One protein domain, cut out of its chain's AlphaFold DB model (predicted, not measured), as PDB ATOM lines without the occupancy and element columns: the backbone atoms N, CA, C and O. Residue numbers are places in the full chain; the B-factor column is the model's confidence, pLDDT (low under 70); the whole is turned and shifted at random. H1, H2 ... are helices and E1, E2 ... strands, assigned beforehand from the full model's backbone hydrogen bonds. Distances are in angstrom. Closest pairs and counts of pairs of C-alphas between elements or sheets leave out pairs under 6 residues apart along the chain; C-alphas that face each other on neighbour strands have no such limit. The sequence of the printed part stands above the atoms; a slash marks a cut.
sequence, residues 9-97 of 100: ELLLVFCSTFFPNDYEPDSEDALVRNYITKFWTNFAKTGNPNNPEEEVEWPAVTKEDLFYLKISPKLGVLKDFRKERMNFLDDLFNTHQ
ATOM      1  N   GLU A   9      17.643 -42.159  -2.148       92.56
ATOM      2  CA  GLU A   9      16.282 -42.366  -2.635       92.56
ATOM      3  C   GLU A   9      15.874 -43.842  -2.674       92.56
ATOM      4  O   GLU A   9      14.686 -44.153  -2.602       92.56
ATOM      5  N   LEU A  10      16.837 -44.769  -2.740       92.81
ATOM      6  CA  LEU A  10      16.550 -46.203  -2.744       92.81
ATOM      7  C   LEU A  10      15.854 -46.640  -1.453       92.81
ATOM      8  O   LEU A  10      14.963 -47.488  -1.505       92.81
ATOM      9  N   LEU A  11      16.201 -46.022  -0.319       91.25
ATOM     10  CA  LEU A  11      15.559 -46.276   0.974       91.25
ATOM     11  C   LEU A  11      14.123 -45.737   1.026       91.25
ATOM     12  O   LEU A  11      13.327 -46.187   1.842       91.25
ATOM     13  N   LEU A  12      13.761 -44.815   0.135       91.94
ATOM     14  CA  LEU A  12      12.398 -44.300   0.016       91.94
ATOM     15  C   LEU A  12      11.546 -45.133  -0.951       91.94
ATOM     16  O   LEU A  12      10.328 -45.023  -0.928       91.94
ATOM     17  N   VAL A  13      12.152 -45.966  -1.803       91.38
ATOM     18  CA  VAL A  13      11.427 -46.773  -2.803       91.38
ATOM     19  C   VAL A  13      11.337 -48.240  -2.399       91.38
ATOM     20  O   VAL A  13      10.295 -48.871  -2.588       91.38
ATOM     21  N   PHE A  14      12.413 -48.795  -1.847       90.12
ATOM     22  CA  PHE A  14      12.534 -50.219  -1.568       90.12
ATOM     23  C   PHE A  14      12.612 -50.483  -0.073       90.12
ATOM     24  O   PHE A  14      13.348 -49.829   0.657       90.12
ATOM     25  N   CYS A  15      11.888 -51.500   0.385       87.38
ATOM     26  CA  CYS A  15      12.091 -52.044   1.721       87.38
ATOM     27  C   CYS A  15      13.447 -52.763   1.777       87.38
ATOM     28  O   CYS A  15      13.749 -53.579   0.901       87.38
ATOM     29  N   SER A  16      14.260 -52.471   2.793       83.25
ATOM     30  CA  SER A  16      15.580 -53.081   2.964       83.25
ATOM     31  C   SER A  16      15.710 -53.712   4.342       83.25
ATOM     32  O   SER A  16      15.457 -53.080   5.361       83.25
ATOM     33  N   THR A  17      16.173 -54.961   4.382       84.56
ATOM     34  CA  THR A  17      16.505 -55.646   5.639       84.56
ATOM     35  C   THR A  17      17.858 -55.212   6.202       84.56
ATOM     36  O   THR A  17      18.109 -55.385   7.389       84.56
ATOM     37  N   PHE A  18      18.746 -54.676   5.358       84.56
ATOM     38  CA  PHE A  18      20.060 -54.169   5.773       84.56
ATOM     39  C   PHE A  18      19.986 -52.734   6.296       84.56
ATOM     40  O   PHE A  18      20.797 -52.338   7.127       84.56
ATOM     41  N   PHE A  19      19.002 -51.978   5.812       83.75
ATOM     42  CA  PHE A  19      18.756 -50.589   6.177       83.75
ATOM     43  C   PHE A  19      17.259 -50.422   6.456       83.75
ATOM     44  O   PHE A  19      16.522 -50.035   5.547       83.75
ATOM     45  N   PRO A  20      16.798 -50.767   7.674       82.19
ATOM     46  CA  PRO A  20      15.400 -50.603   8.046       82.19
ATOM     47  C   PRO A  20      14.936 -49.168   7.793       82.19
ATOM     48  O   PRO A  20      15.602 -48.211   8.189       82.19
ATOM     49  N   ASN A  21      13.805 -49.036   7.110       83.25
ATOM     50  CA  ASN A  21      13.227 -47.774   6.655       83.25
ATOM     51  C   ASN A  21      11.788 -47.602   7.162       83.25
ATOM     52  O   ASN A  21      10.890 -47.143   6.450       83.25
ATOM     53  N   ASP A  22      11.590 -47.992   8.421       86.81
ATOM     54  CA  ASP A  22      10.351 -47.804   9.164       86.81
ATOM     55  C   ASP A  22      10.250 -46.341   9.607       86.81
ATOM     56  O   ASP A  22      10.615 -45.962  10.718       86.81
ATOM     57  N   TYR A  23       9.805 -45.496   8.681       89.94
ATOM     58  CA  TYR A  23       9.539 -44.090   8.953       89.94
ATOM     59  C   TYR A  23       8.260 -43.934   9.777       89.94
ATOM     60  O   TYR A  23       7.248 -44.578   9.485       89.94
ATOM     61  N   GLU A  24       8.284 -43.026  10.758       93.69
ATOM     62  CA  GLU A  24       7.075 -42.628  11.484       93.69
ATOM     63  C   GLU A  24       5.997 -42.171  10.483       93.69
ATOM     64  O   GLU A  24       6.333 -41.420   9.558       93.69
ATOM     65  N   PRO A  25       4.724 -42.589  10.628       90.50
ATOM     66  CA  PRO A  25       3.689 -42.362   9.616       90.50
ATOM     67  C   PRO A  25       3.534 -40.907   9.151       90.50
ATOM     68  O   PRO A  25       3.305 -40.672   7.966       90.50
ATOM     69  N   ASP A  26       3.721 -39.951  10.063       93.25
ATOM     70  CA  ASP A  26       3.565 -38.512   9.812       93.25
ATOM     71  C   ASP A  26       4.905 -37.782   9.594       93.25
ATOM     72  O   ASP A  26       4.968 -36.551   9.607       93.25
ATOM     73  N   SER A  27       6.002 -38.524   9.421       95.75
ATOM     74  CA  SER A  27       7.319 -37.939   9.159       95.75
ATOM     75  C   SER A  27       7.445 -37.383   7.739       95.75
ATOM     76  O   SER A  27       6.784 -37.818   6.793       95.75
ATOM     77  N   GLU A  28       8.382 -36.450   7.581       95.50
ATOM     78  CA  GLU A  28       8.788 -35.922   6.279       95.50
ATOM     79  C   GLU A  28       9.262 -37.030   5.322       95.50
ATOM     80  O   GLU A  28       8.918 -37.003   4.139       95.50
ATOM     81  N   ASP A  29       9.971 -38.042   5.828       93.81
ATOM     82  CA  ASP A  29      10.440 -39.176   5.025       93.81
ATOM     83  C   ASP A  29       9.286 -40.072   4.553       93.81
ATOM     84  O   ASP A  29       9.247 -40.467   3.385       93.81
ATOM     85  N   ALA A  30       8.301 -40.350   5.418       94.69
ATOM     86  CA  ALA A  30       7.104 -41.098   5.033       94.69
ATOM     87  C   ALA A  30       6.297 -40.356   3.953       94.69
ATOM     88  O   ALA A  30       5.831 -40.974   2.990       94.69
ATOM     89  N   LEU A  31       6.185 -39.028   4.072       95.69
ATOM     90  CA  LEU A  31       5.539 -38.175   3.077       95.69
ATOM     91  C   LEU A  31       6.273 -38.221   1.728       95.69
ATOM     92  O   LEU A  31       5.655 -38.459   0.687       95.69
ATOM     93  N   VAL A  32       7.596 -38.050   1.737       95.81
ATOM     94  CA  VAL A  32       8.427 -38.095   0.526       95.81
ATOM     95  C   VAL A  32       8.385 -39.482  -0.126       95.81
ATOM     96  O   VAL A  32       8.224 -39.572  -1.347       95.81
ATOM     97  N   ARG A  33       8.448 -40.566   0.659       95.38
ATOM     98  CA  ARG A  33       8.250 -41.945   0.175       95.38
ATOM     99  C   ARG A  33       6.926 -42.090  -0.568       95.38
ATOM    100  O   ARG A  33       6.890 -42.673  -1.656       95.38
ATOM    101  N   ASN A  34       5.841 -41.561  -0.004       94.81
ATOM    102  CA  ASN A  34       4.521 -41.637  -0.627       94.81
ATOM    103  C   ASN A  34       4.494 -40.900  -1.972       94.81
ATOM    104  O   ASN A  34       3.937 -41.425  -2.934       94.81
ATOM    105  N   TYR A  35       5.147 -39.737  -2.086       96.06
ATOM    106  CA  TYR A  35       5.274 -39.043  -3.371       96.06
ATOM    107  C   TYR A  35       6.030 -39.883  -4.404       96.06
ATOM    108  O   TYR A  35       5.501 -40.131  -5.490       96.06
ATOM    109  N   ILE A  36       7.240 -40.355  -4.076       95.88
ATOM    110  CA  ILE A  36       8.092 -41.085  -5.032       95.88
ATOM    111  C   ILE A  36       7.383 -42.353  -5.515       95.88
ATOM    112  O   ILE A  36       7.243 -42.563  -6.720       95.88
ATOM    113  N   THR A  37       6.890 -43.177  -4.589       95.44
ATOM    114  CA  THR A  37       6.229 -44.447  -4.928       95.44
ATOM    115  C   THR A  37       4.958 -44.231  -5.752       95.44
ATOM    116  O   THR A  37       4.689 -44.999  -6.679       95.44
ATOM    117  N   LYS A  38       4.200 -43.161  -5.498       95.81
ATOM    118  CA  LYS A  38       2.998 -42.821  -6.270       95.81
ATOM    119  C   LYS A  38       3.321 -42.397  -7.701       95.81
ATOM    120  O   LYS A  38       2.794 -43.010  -8.629       95.81
ATOM    121  N   PHE A  39       4.222 -41.430  -7.903       96.81
ATOM    122  CA  PHE A  39       4.629 -41.019  -9.255       96.81
ATOM    123  C   PHE A  39       5.232 -42.191 -10.041       96.81
ATOM    124  O   PHE A  39       4.893 -42.396 -11.208       96.81
ATOM    125  N   TRP A  40       6.063 -43.010  -9.388       96.38
ATOM    126  CA  TRP A  40       6.696 -44.167 -10.020       96.38
ATOM    127  C   TRP A  40       5.683 -45.236 -10.440       96.38
ATOM    128  O   TRP A  40       5.727 -45.743 -11.561       96.38
ATOM    129  N   THR A  41       4.731 -45.570  -9.563       96.94
ATOM    130  CA  THR A  41       3.715 -46.591  -9.861       96.94
ATOM    131  C   THR A  41       2.673 -46.110 -10.867       96.94
ATOM    132  O   THR A  41       2.210 -46.919 -11.670       96.94
ATOM    133  N   ASN A  42       2.325 -44.822 -10.884       97.38
ATOM    134  CA  ASN A  42       1.480 -44.243 -11.931       97.38
ATOM    135  C   ASN A  42       2.158 -44.341 -13.297       97.38
ATOM    136  O   ASN A  42       1.566 -44.877 -14.235       97.38
ATOM    137  N   PHE A  43       3.428 -43.933 -13.379       97.38
ATOM    138  CA  PHE A  43       4.209 -44.049 -14.606       97.38
ATOM    139  C   PHE A  43       4.292 -45.501 -15.090       97.38
ATOM    140  O   PHE A  43       4.040 -45.768 -16.260       97.38
ATOM    141  N   ALA A  44       4.551 -46.454 -14.192       97.38
ATOM    142  CA  ALA A  44       4.587 -47.873 -14.544       97.38
ATOM    143  C   ALA A  44       3.246 -48.401 -15.096       97.38
ATOM    144  O   ALA A  44       3.244 -49.297 -15.936       97.38
ATOM    145  N   LYS A  45       2.108 -47.858 -14.639       97.31
ATOM    146  CA  LYS A  45       0.766 -48.266 -15.090       97.31
ATOM    147  C   LYS A  45       0.372 -47.657 -16.434       97.31
ATOM    148  O   LYS A  45      -0.302 -48.326 -17.212       97.31
ATOM    149  N   THR A  46       0.711 -46.391 -16.680       97.25
ATOM    150  CA  THR A  46       0.101 -45.603 -17.771       97.25
ATOM    151  C   THR A  46       1.106 -44.936 -18.710       97.25
ATOM    152  O   THR A  46       0.710 -44.411 -19.747       97.25
ATOM    153  N   GLY A  47       2.391 -44.908 -18.355       96.75
ATOM    154  CA  GLY A  47       3.405 -44.078 -19.012       96.75
ATOM    155  C   GLY A  47       3.336 -42.590 -18.639       96.75
ATOM    156  O   GLY A  47       4.169 -41.818 -19.106       96.75
ATOM    157  N   ASN A  48       2.389 -42.174 -17.789       97.00
ATOM    158  CA  ASN A  48       2.264 -40.812 -17.267       97.00
ATOM    159  C   ASN A  48       2.348 -40.844 -15.726       97.00
ATOM    160  O   ASN A  48       1.538 -41.527 -15.095       97.00
ATOM    161  N   PRO A  49       3.304 -40.139 -15.091       97.38
ATOM    162  CA  PRO A  49       3.448 -40.164 -13.634       97.38
ATOM    163  C   PRO A  49       2.289 -39.452 -12.901       97.38
ATOM    164  O   PRO A  49       2.072 -39.689 -11.711       97.38
ATOM    165  N   ASN A  50       1.527 -38.605 -13.597       97.38
ATOM    166  CA  ASN A  50       0.482 -37.763 -13.015       97.38
ATOM    167  C   ASN A  50      -0.840 -38.512 -12.792       97.38
ATOM    168  O   ASN A  50      -1.205 -39.405 -13.558       97.38
ATOM    169  N   ASN A  51      -1.585 -38.096 -11.765       92.44
ATOM    170  CA  ASN A  51      -2.975 -38.491 -11.540       92.44
ATOM    171  C   ASN A  51      -3.850 -37.216 -11.552       92.44
ATOM    172  O   ASN A  51      -3.486 -36.262 -10.866       92.44
ATOM    173  N   PRO A  52      -4.973 -37.185 -12.300       87.81
ATOM    174  CA  PRO A  52      -5.890 -36.039 -12.351       87.81
ATOM    175  C   PRO A  52      -6.425 -35.539 -11.000       87.81
ATOM    176  O   PRO A  52      -6.913 -34.417 -10.926       87.81
ATOM    177  N   GLU A  53      -6.384 -36.366  -9.956       88.69
ATOM    178  CA  GLU A  53      -6.847 -36.008  -8.609       88.69
ATOM    179  C   GLU A  53      -5.790 -35.257  -7.777       88.69
ATOM    180  O   GLU A  53      -6.099 -34.776  -6.687       88.69
ATOM    181  N   GLU A  54      -4.549 -35.142  -8.262       86.75
ATOM    182  CA  GLU A  54      -3.464 -34.465  -7.545       86.75
ATOM    183  C   GLU A  54      -3.371 -32.981  -7.892       86.75
ATOM    184  O   GLU A  54      -3.571 -32.568  -9.029       86.75
ATOM    185  N   GLU A  55      -2.963 -32.177  -6.910       88.06
ATOM    186  CA  GLU A  55      -2.735 -30.740  -7.093       88.06
ATOM    187  C   GLU A  55      -1.459 -30.438  -7.903       88.06
ATOM    188  O   GLU A  55      -1.368 -29.409  -8.572       88.06
ATOM    189  N   VAL A  56      -0.461 -31.327  -7.847       93.94
ATOM    190  CA  VAL A  56       0.828 -31.138  -8.525       93.94
ATOM    191  C   VAL A  56       0.886 -31.972  -9.796       93.94
ATOM    192  O   VAL A  56       0.980 -33.198  -9.745       93.94
ATOM    193  N   GLU A  57       0.931 -31.286 -10.932       95.50
ATOM    194  CA  GLU A  57       1.199 -31.881 -12.237       95.50
ATOM    195  C   GLU A  57       2.673 -31.701 -12.610       95.50
ATOM    196  O   GLU A  57       3.181 -30.583 -12.640       95.50
ATOM    197  N   TRP A  58       3.357 -32.804 -12.917       97.12
ATOM    198  CA  TRP A  58       4.705 -32.839 -13.472       97.12
ATOM    199  C   TRP A  58       4.642 -32.962 -15.005       97.12
ATOM    200  O   TRP A  58       4.442 -34.066 -15.527       97.12
ATOM    201  N   PRO A  59       4.811 -31.855 -15.750       96.31
ATOM    202  CA  PRO A  59       4.732 -31.872 -17.203       96.31
ATOM    203  C   PRO A  59       5.938 -32.580 -17.827       96.31
ATOM    204  O   PRO A  59       7.051 -32.560 -17.293       96.31
ATOM    205  N   ALA A  60       5.715 -33.172 -18.999       96.25
ATOM    206  CA  ALA A  60       6.784 -33.735 -19.811       96.25
ATOM    207  C   ALA A  60       7.745 -32.637 -20.293       96.25
ATOM    208  O   ALA A  60       7.335 -31.518 -20.602       96.25
ATOM    209  N   VAL A  61       9.027 -32.982 -20.381       95.75
ATOM    210  CA  VAL A  61      10.071 -32.074 -20.863       95.75
ATOM    211  C   VAL A  61       9.902 -31.795 -22.360       95.75
ATOM    212  O   VAL A  61       9.671 -32.713 -23.148       95.75
ATOM    213  N   THR A  62      10.093 -30.536 -22.758       95.75
ATOM    214  CA  THR A  62      10.249 -30.110 -24.161       95.75
ATOM    215  C   THR A  62      11.618 -29.453 -24.363       95.75
ATOM    216  O   THR A  62      12.400 -29.333 -23.422       95.75
ATOM    217  N   LYS A  63      11.950 -29.025 -25.589       90.69
ATOM    218  CA  LYS A  63      13.214 -28.307 -25.839       90.69
ATOM    219  C   LYS A  63      13.237 -26.937 -25.158       90.69
ATOM    220  O   LYS A  63      14.296 -26.463 -24.761       90.69
ATOM    221  N   GLU A  64      12.075 -26.310 -25.032       92.44
ATOM    222  CA  GLU A  64      11.890 -24.973 -24.475       92.44
ATOM    223  C   GLU A  64      11.607 -25.012 -22.965       92.44
ATOM    224  O   GLU A  64      11.932 -24.066 -22.235       92.44
ATOM    225  N   ASP A  65      11.013 -26.109 -22.491       94.31
ATOM    226  CA  ASP A  65      10.529 -26.287 -21.129       94.31
ATOM    227  C   ASP A  65      11.155 -27.512 -20.456       94.31
ATOM    228  O   ASP A  65      10.631 -28.628 -20.478       94.31
ATOM    229  N   LEU A  66      12.287 -27.274 -19.789       95.81
ATOM    230  CA  LEU A  66      12.993 -28.257 -18.968       95.81
ATOM    231  C   LEU A  66      12.441 -28.272 -17.532       95.81
ATOM    232  O   LEU A  66      13.136 -27.909 -16.575       95.81
ATOM    233  N   PHE A  67      11.165 -28.631 -17.380       97.56
ATOM    234  CA  PHE A  67      10.549 -28.788 -16.062       97.56
ATOM    235  C   PHE A  67      11.068 -30.033 -15.337       97.56
ATOM    236  O   PHE A  67      11.285 -31.087 -15.934       97.56
ATOM    237  N   TYR A  68      11.216 -29.925 -14.022       97.19
ATOM    238  CA  TYR A  68      11.544 -31.044 -13.152       97.19
ATOM    239  C   TYR A  68      10.710 -30.998 -11.874       97.19
ATOM    240  O   TYR A  68      10.366 -29.930 -11.357       97.19
ATOM    241  N   LEU A  69      10.416 -32.182 -11.345       97.44
ATOM    242  CA  LEU A  69       9.752 -32.336 -10.063       97.44
ATOM    243  C   LEU A  69      10.787 -32.263  -8.936       97.44
ATOM    244  O   LEU A  69      11.671 -33.113  -8.817       97.44
ATOM    245  N   LYS A  70      10.681 -31.245  -8.083       97.00
ATOM    246  CA  LYS A  70      11.414 -31.163  -6.822       97.00
ATOM    247  C   LYS A  70      10.660 -31.961  -5.765       97.00
ATOM    248  O   LYS A  70       9.681 -31.485  -5.192       97.00
ATOM    249  N   ILE A  71      11.157 -33.158  -5.484       96.44
ATOM    250  CA  ILE A  71      10.619 -34.015  -4.432       96.44
ATOM    251  C   ILE A  71      11.288 -33.646  -3.105       96.44
ATOM    252  O   ILE A  71      12.493 -33.791  -2.929       96.44
ATOM    253  N   SER A  72      10.490 -33.103  -2.193       94.94
ATOM    254  CA  SER A  72      10.849 -32.795  -0.807       94.94
ATOM    255  C   SER A  72       9.553 -32.755   0.016       94.94
ATOM    256  O   SER A  72       8.482 -32.889  -0.585       94.94
ATOM    257  N   PRO A  73       9.588 -32.518   1.339       94.94
ATOM    258  CA  PRO A  73       8.362 -32.363   2.131       94.94
ATOM    259  C   PRO A  73       7.415 -31.310   1.538       94.94
ATOM    260  O   PRO A  73       6.197 -31.475   1.542       94.94
ATOM    261  N   LYS A  74       7.990 -30.276   0.905       95.19
ATOM    262  CA  LYS A  74       7.284 -29.389  -0.021       95.19
ATOM    263  C   LYS A  74       7.505 -29.846  -1.466       95.19
ATOM    264  O   LYS A  74       8.541 -29.540  -2.065       95.19
ATOM    265  N   LEU A  75       6.534 -30.564  -2.022       95.31
ATOM    266  CA  LEU A  75       6.528 -30.947  -3.432       95.31
ATOM    267  C   LEU A  75       6.398 -29.698  -4.319       95.31
ATOM    268  O   LEU A  75       5.718 -28.736  -3.960       95.31
ATOM    269  N   GLY A  76       7.054 -29.690  -5.475       96.19
ATOM    270  CA  GLY A  76       6.878 -28.598  -6.426       96.19
ATOM    271  C   GLY A  76       7.508 -28.869  -7.778       96.19
ATOM    272  O   GLY A  76       8.427 -29.674  -7.896       96.19
ATOM    273  N   VAL A  77       7.032 -28.154  -8.789       97.56
ATOM    274  CA  VAL A  77       7.592 -28.186 -10.138       97.56
ATOM    275  C   VAL A  77       8.374 -26.912 -10.379       97.56
ATOM    276  O   VAL A  77       7.903 -25.804 -10.130       97.56
ATOM    277  N   LEU A  78       9.608 -27.093 -10.822       97.25
ATOM    278  CA  LEU A  78      10.552 -26.027 -11.113       97.25
ATOM    279  C   LEU A  78      11.073 -26.220 -12.536       97.25
ATOM    280  O   LEU A  78      10.841 -27.253 -13.161       97.25
ATOM    281  N   LYS A  79      11.775 -25.220 -13.061       96.75
ATOM    282  CA  LYS A  79      12.304 -25.221 -14.426       96.75
ATOM    283  C   LYS A  79      13.809 -24.973 -14.400       96.75
ATOM    284  O   LYS A  79      14.313 -24.372 -13.452       96.75
ATOM    285  N   ASP A  80      14.505 -25.409 -15.447       95.38
ATOM    286  CA  ASP A  80      15.876 -24.985 -15.742       95.38
ATOM    287  C   ASP A  80      16.885 -25.386 -14.640       95.38
ATOM    288  O   ASP A  80      17.697 -24.583 -14.167       95.38
ATOM    289  N   PHE A  81      16.841 -26.657 -14.212       95.06
ATOM    290  CA  PHE A  81      17.713 -27.171 -13.151       95.06
ATOM    291  C   PHE A  81      19.193 -26.940 -13.472       95.06
ATOM    292  O   PHE A  81      19.737 -27.503 -14.419       95.06
ATOM    293  N   ARG A  82      19.864 -26.131 -12.639       95.19
ATOM    294  CA  ARG A  82      21.296 -25.803 -12.771       95.19
ATOM    295  C   ARG A  82      21.683 -25.296 -14.173       95.19
ATOM    296  O   ARG A  82      22.799 -25.563 -14.619       95.19
ATOM    297  N   LYS A  83      20.799 -24.537 -14.835       95.00
ATOM    298  CA  LYS A  83      20.981 -24.024 -16.207       95.00
ATOM    299  C   LYS A  83      22.356 -23.421 -16.475       95.00
ATOM    300  O   LYS A  83      22.991 -23.791 -17.447       95.00
ATOM    301  N   GLU A  84      22.850 -22.556 -15.593       96.50
ATOM    302  CA  GLU A  84      24.164 -21.915 -15.765       96.50
ATOM    303  C   GLU A  84      25.314 -22.928 -15.837       96.50
ATOM    304  O   GLU A  84      26.212 -22.796 -16.663       96.50
ATOM    305  N   ARG A  85      25.265 -23.980 -15.011       96.50
ATOM    306  CA  ARG A  85      26.267 -25.051 -15.033       96.50
ATOM    307  C   ARG A  85      26.149 -25.899 -16.296       96.50
ATOM    308  O   ARG A  85      27.176 -26.309 -16.821       96.50
ATOM    309  N   MET A  86      24.926 -26.178 -16.747       94.50
ATOM    310  CA  MET A  86      24.707 -26.917 -17.992       94.50
ATOM    311  C   MET A  86      25.216 -26.123 -19.195       94.50
ATOM    312  O   MET A  86      26.023 -26.656 -19.941       94.50
ATOM    313  N   ASN A  87      24.885 -24.830 -19.287       94.69
ATOM    314  CA  ASN A  87      25.401 -23.939 -20.328       94.69
ATOM    315  C   ASN A  87      26.935 -23.904 -20.337       94.69
ATOM    316  O   ASN A  87      27.545 -24.023 -21.390       94.69
ATOM    317  N   PHE A  88      27.571 -23.797 -19.164       95.81
ATOM    318  CA  PHE A  88      29.031 -23.835 -19.067       95.81
ATOM    319  C   PHE A  88      29.625 -25.144 -19.608       95.81
ATOM    320  O   PHE A  88      30.643 -25.119 -20.295       95.81
ATOM    321  N   LEU A  89      29.015 -26.291 -19.284       94.50
ATOM    322  CA  LEU A  89      29.473 -27.585 -19.786       94.50
ATOM    323  C   LEU A  89      29.259 -27.696 -21.297       94.50
ATOM    324  O   LEU A  89      30.179 -28.114 -21.994       94.50
ATOM    325  N   ASP A  90      28.097 -27.282 -21.801       93.12
ATOM    326  CA  ASP A  90      27.798 -27.271 -23.235       93.12
ATOM    327  C   ASP A  90      28.805 -26.398 -23.994       93.12
ATOM    328  O   ASP A  90      29.380 -26.840 -24.989       93.12
ATOM    329  N   ASP A  91      29.093 -25.194 -23.495       94.56
ATOM    330  CA  ASP A  91      30.101 -24.301 -24.066       94.56
ATOM    331  C   ASP A  91      31.482 -24.962 -24.066       94.56
ATOM    332  O   ASP A  91      32.166 -24.964 -25.092       94.56
ATOM    333  N   LEU A  92      31.891 -25.570 -22.948       93.50
ATOM    334  CA  LEU A  92      33.176 -26.258 -22.827       93.50
ATOM    335  C   LEU A  92      33.306 -27.398 -23.848       93.50
ATOM    336  O   LEU A  92      34.309 -27.461 -24.561       93.50
ATOM    337  N   PHE A  93      32.295 -28.266 -23.953       90.62
ATOM    338  CA  PHE A  93      32.297 -29.397 -24.886       90.62
ATOM    339  C   PHE A  93      32.240 -28.951 -26.349       90.62
ATOM    340  O   PHE A  93      32.907 -29.548 -27.193       90.62
ATOM    341  N   ASN A  94      31.497 -27.889 -26.663       91.12
ATOM    342  CA  ASN A  94      31.386 -27.383 -28.030       91.12
ATOM    343  C   ASN A  94      32.641 -26.632 -28.491       91.12
ATOM    344  O   ASN A  94      32.971 -26.661 -29.675       91.12
ATOM    345  N   THR A  95      33.348 -25.964 -27.577       88.00
ATOM    346  CA  THR A  95      34.551 -25.175 -27.899       88.00
ATOM    347  C   THR A  95      35.843 -25.989 -27.875       88.00
ATOM    348  O   THR A  95      36.808 -25.597 -28.528       88.00
ATOM    349  N   HIS A  96      35.870 -27.118 -27.159       79.12
ATOM    350  CA  HIS A  96      37.070 -27.940 -26.961       79.12
ATOM    351  C   HIS A  96      36.826 -29.412 -27.297       79.12
ATOM    352  O   HIS A  96      37.352 -30.284 -26.604       79.12
ATOM    353  N   GLN A  97      36.034 -29.705 -28.339       66.75
ATOM    354  CA  GLN A  97      35.954 -31.070 -28.866       66.75
ATOM    355  C   GLN A  97      37.385 -31.596 -29.045       66.75
ATOM    356  O   GLN A  97      38.158 -31.045 -29.831       66.75
TER     357      GLN A  97
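What this domain is: This is residues 9 to 97 of the 100 residues of the protein "Hypothetical protein" of Timema bartmani (UniProt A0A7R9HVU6). Look first for a small two-strand hairpin, E1 and E2, in the middle of a loose model, between the long helix H2 on one side and an arm on the other; the arm is H3, and residues 84 to 97 stick out free of the body. The short helix H1 packs on part of H2, and long loops before and after H2, residues 14 to 27 and 47 to 66, make up much of the rest. The printed part has 89 residues, with three named helices and two named strands in the order H1, H2, E1, E2, H3; the sheet has the order E1 - E2 and is antiparallel. The class is mostly helix, though under half of the residues are in named elements. The whole is loose, with a radius of gyration of the C-alphas of 16.9 A and spans of 50 by 35 by 24 A.

How they stand to each other: Begin at E1, residues 67 to 70, and E2, residues 76 to 79, an antiparallel hairpin whose directions differ by 143 degrees. Here N 68 and O 78 are 2.8 A apart, and N 78 and O 68 are 3.0 A apart, both within hydrogen-bond range. Next find H2, residues 28 to 46, which is apart from E2. H1, residues 10 to 13, touches H2 at residues 29 to 37 alone; their closest C-alphas, those of Leu 12 and Arg 33, are 4.8 A apart. H3, residues 83 to 95, touches no helix and is apart from E1. In H2 and H3 every O i to N i+4 pair is within hydrogen-bond range; H1 is too short for such a pair.

Where its parts are: Find C-alpha 67 at (10.549, -28.788, -16.062); from there E1 runs 9.6 A to C-alpha 70, and E2 then runs 10.2 A from C-alpha 76 to C-alpha 79. Find C-alpha 28 at (8.788, -35.922, 6.279), where H2 begins its 27.3 A to C-alpha 46. H1 spans 5.2 A from C-alpha 10 to C-alpha 13. H3 runs 17.9 A from C-alpha 83 and ends with C-alpha 95 at (34.551, -25.175, -27.899).

The domain as a whole: The two C-alphas farthest apart, those of Pro 25 and His 96, are 51.6 A from each other. Without the free stretch, the body of 75 residues spans 43 by 29 by 22 A. The printed part has no cut. The links H1 to H2 and H2 to E1 are long, with 14 and 20 residues; those from E1 to E2 and from E2 to H3 are tight. The mean pLDDT of the printed part is 93.2, and residue 97 alone is under 70.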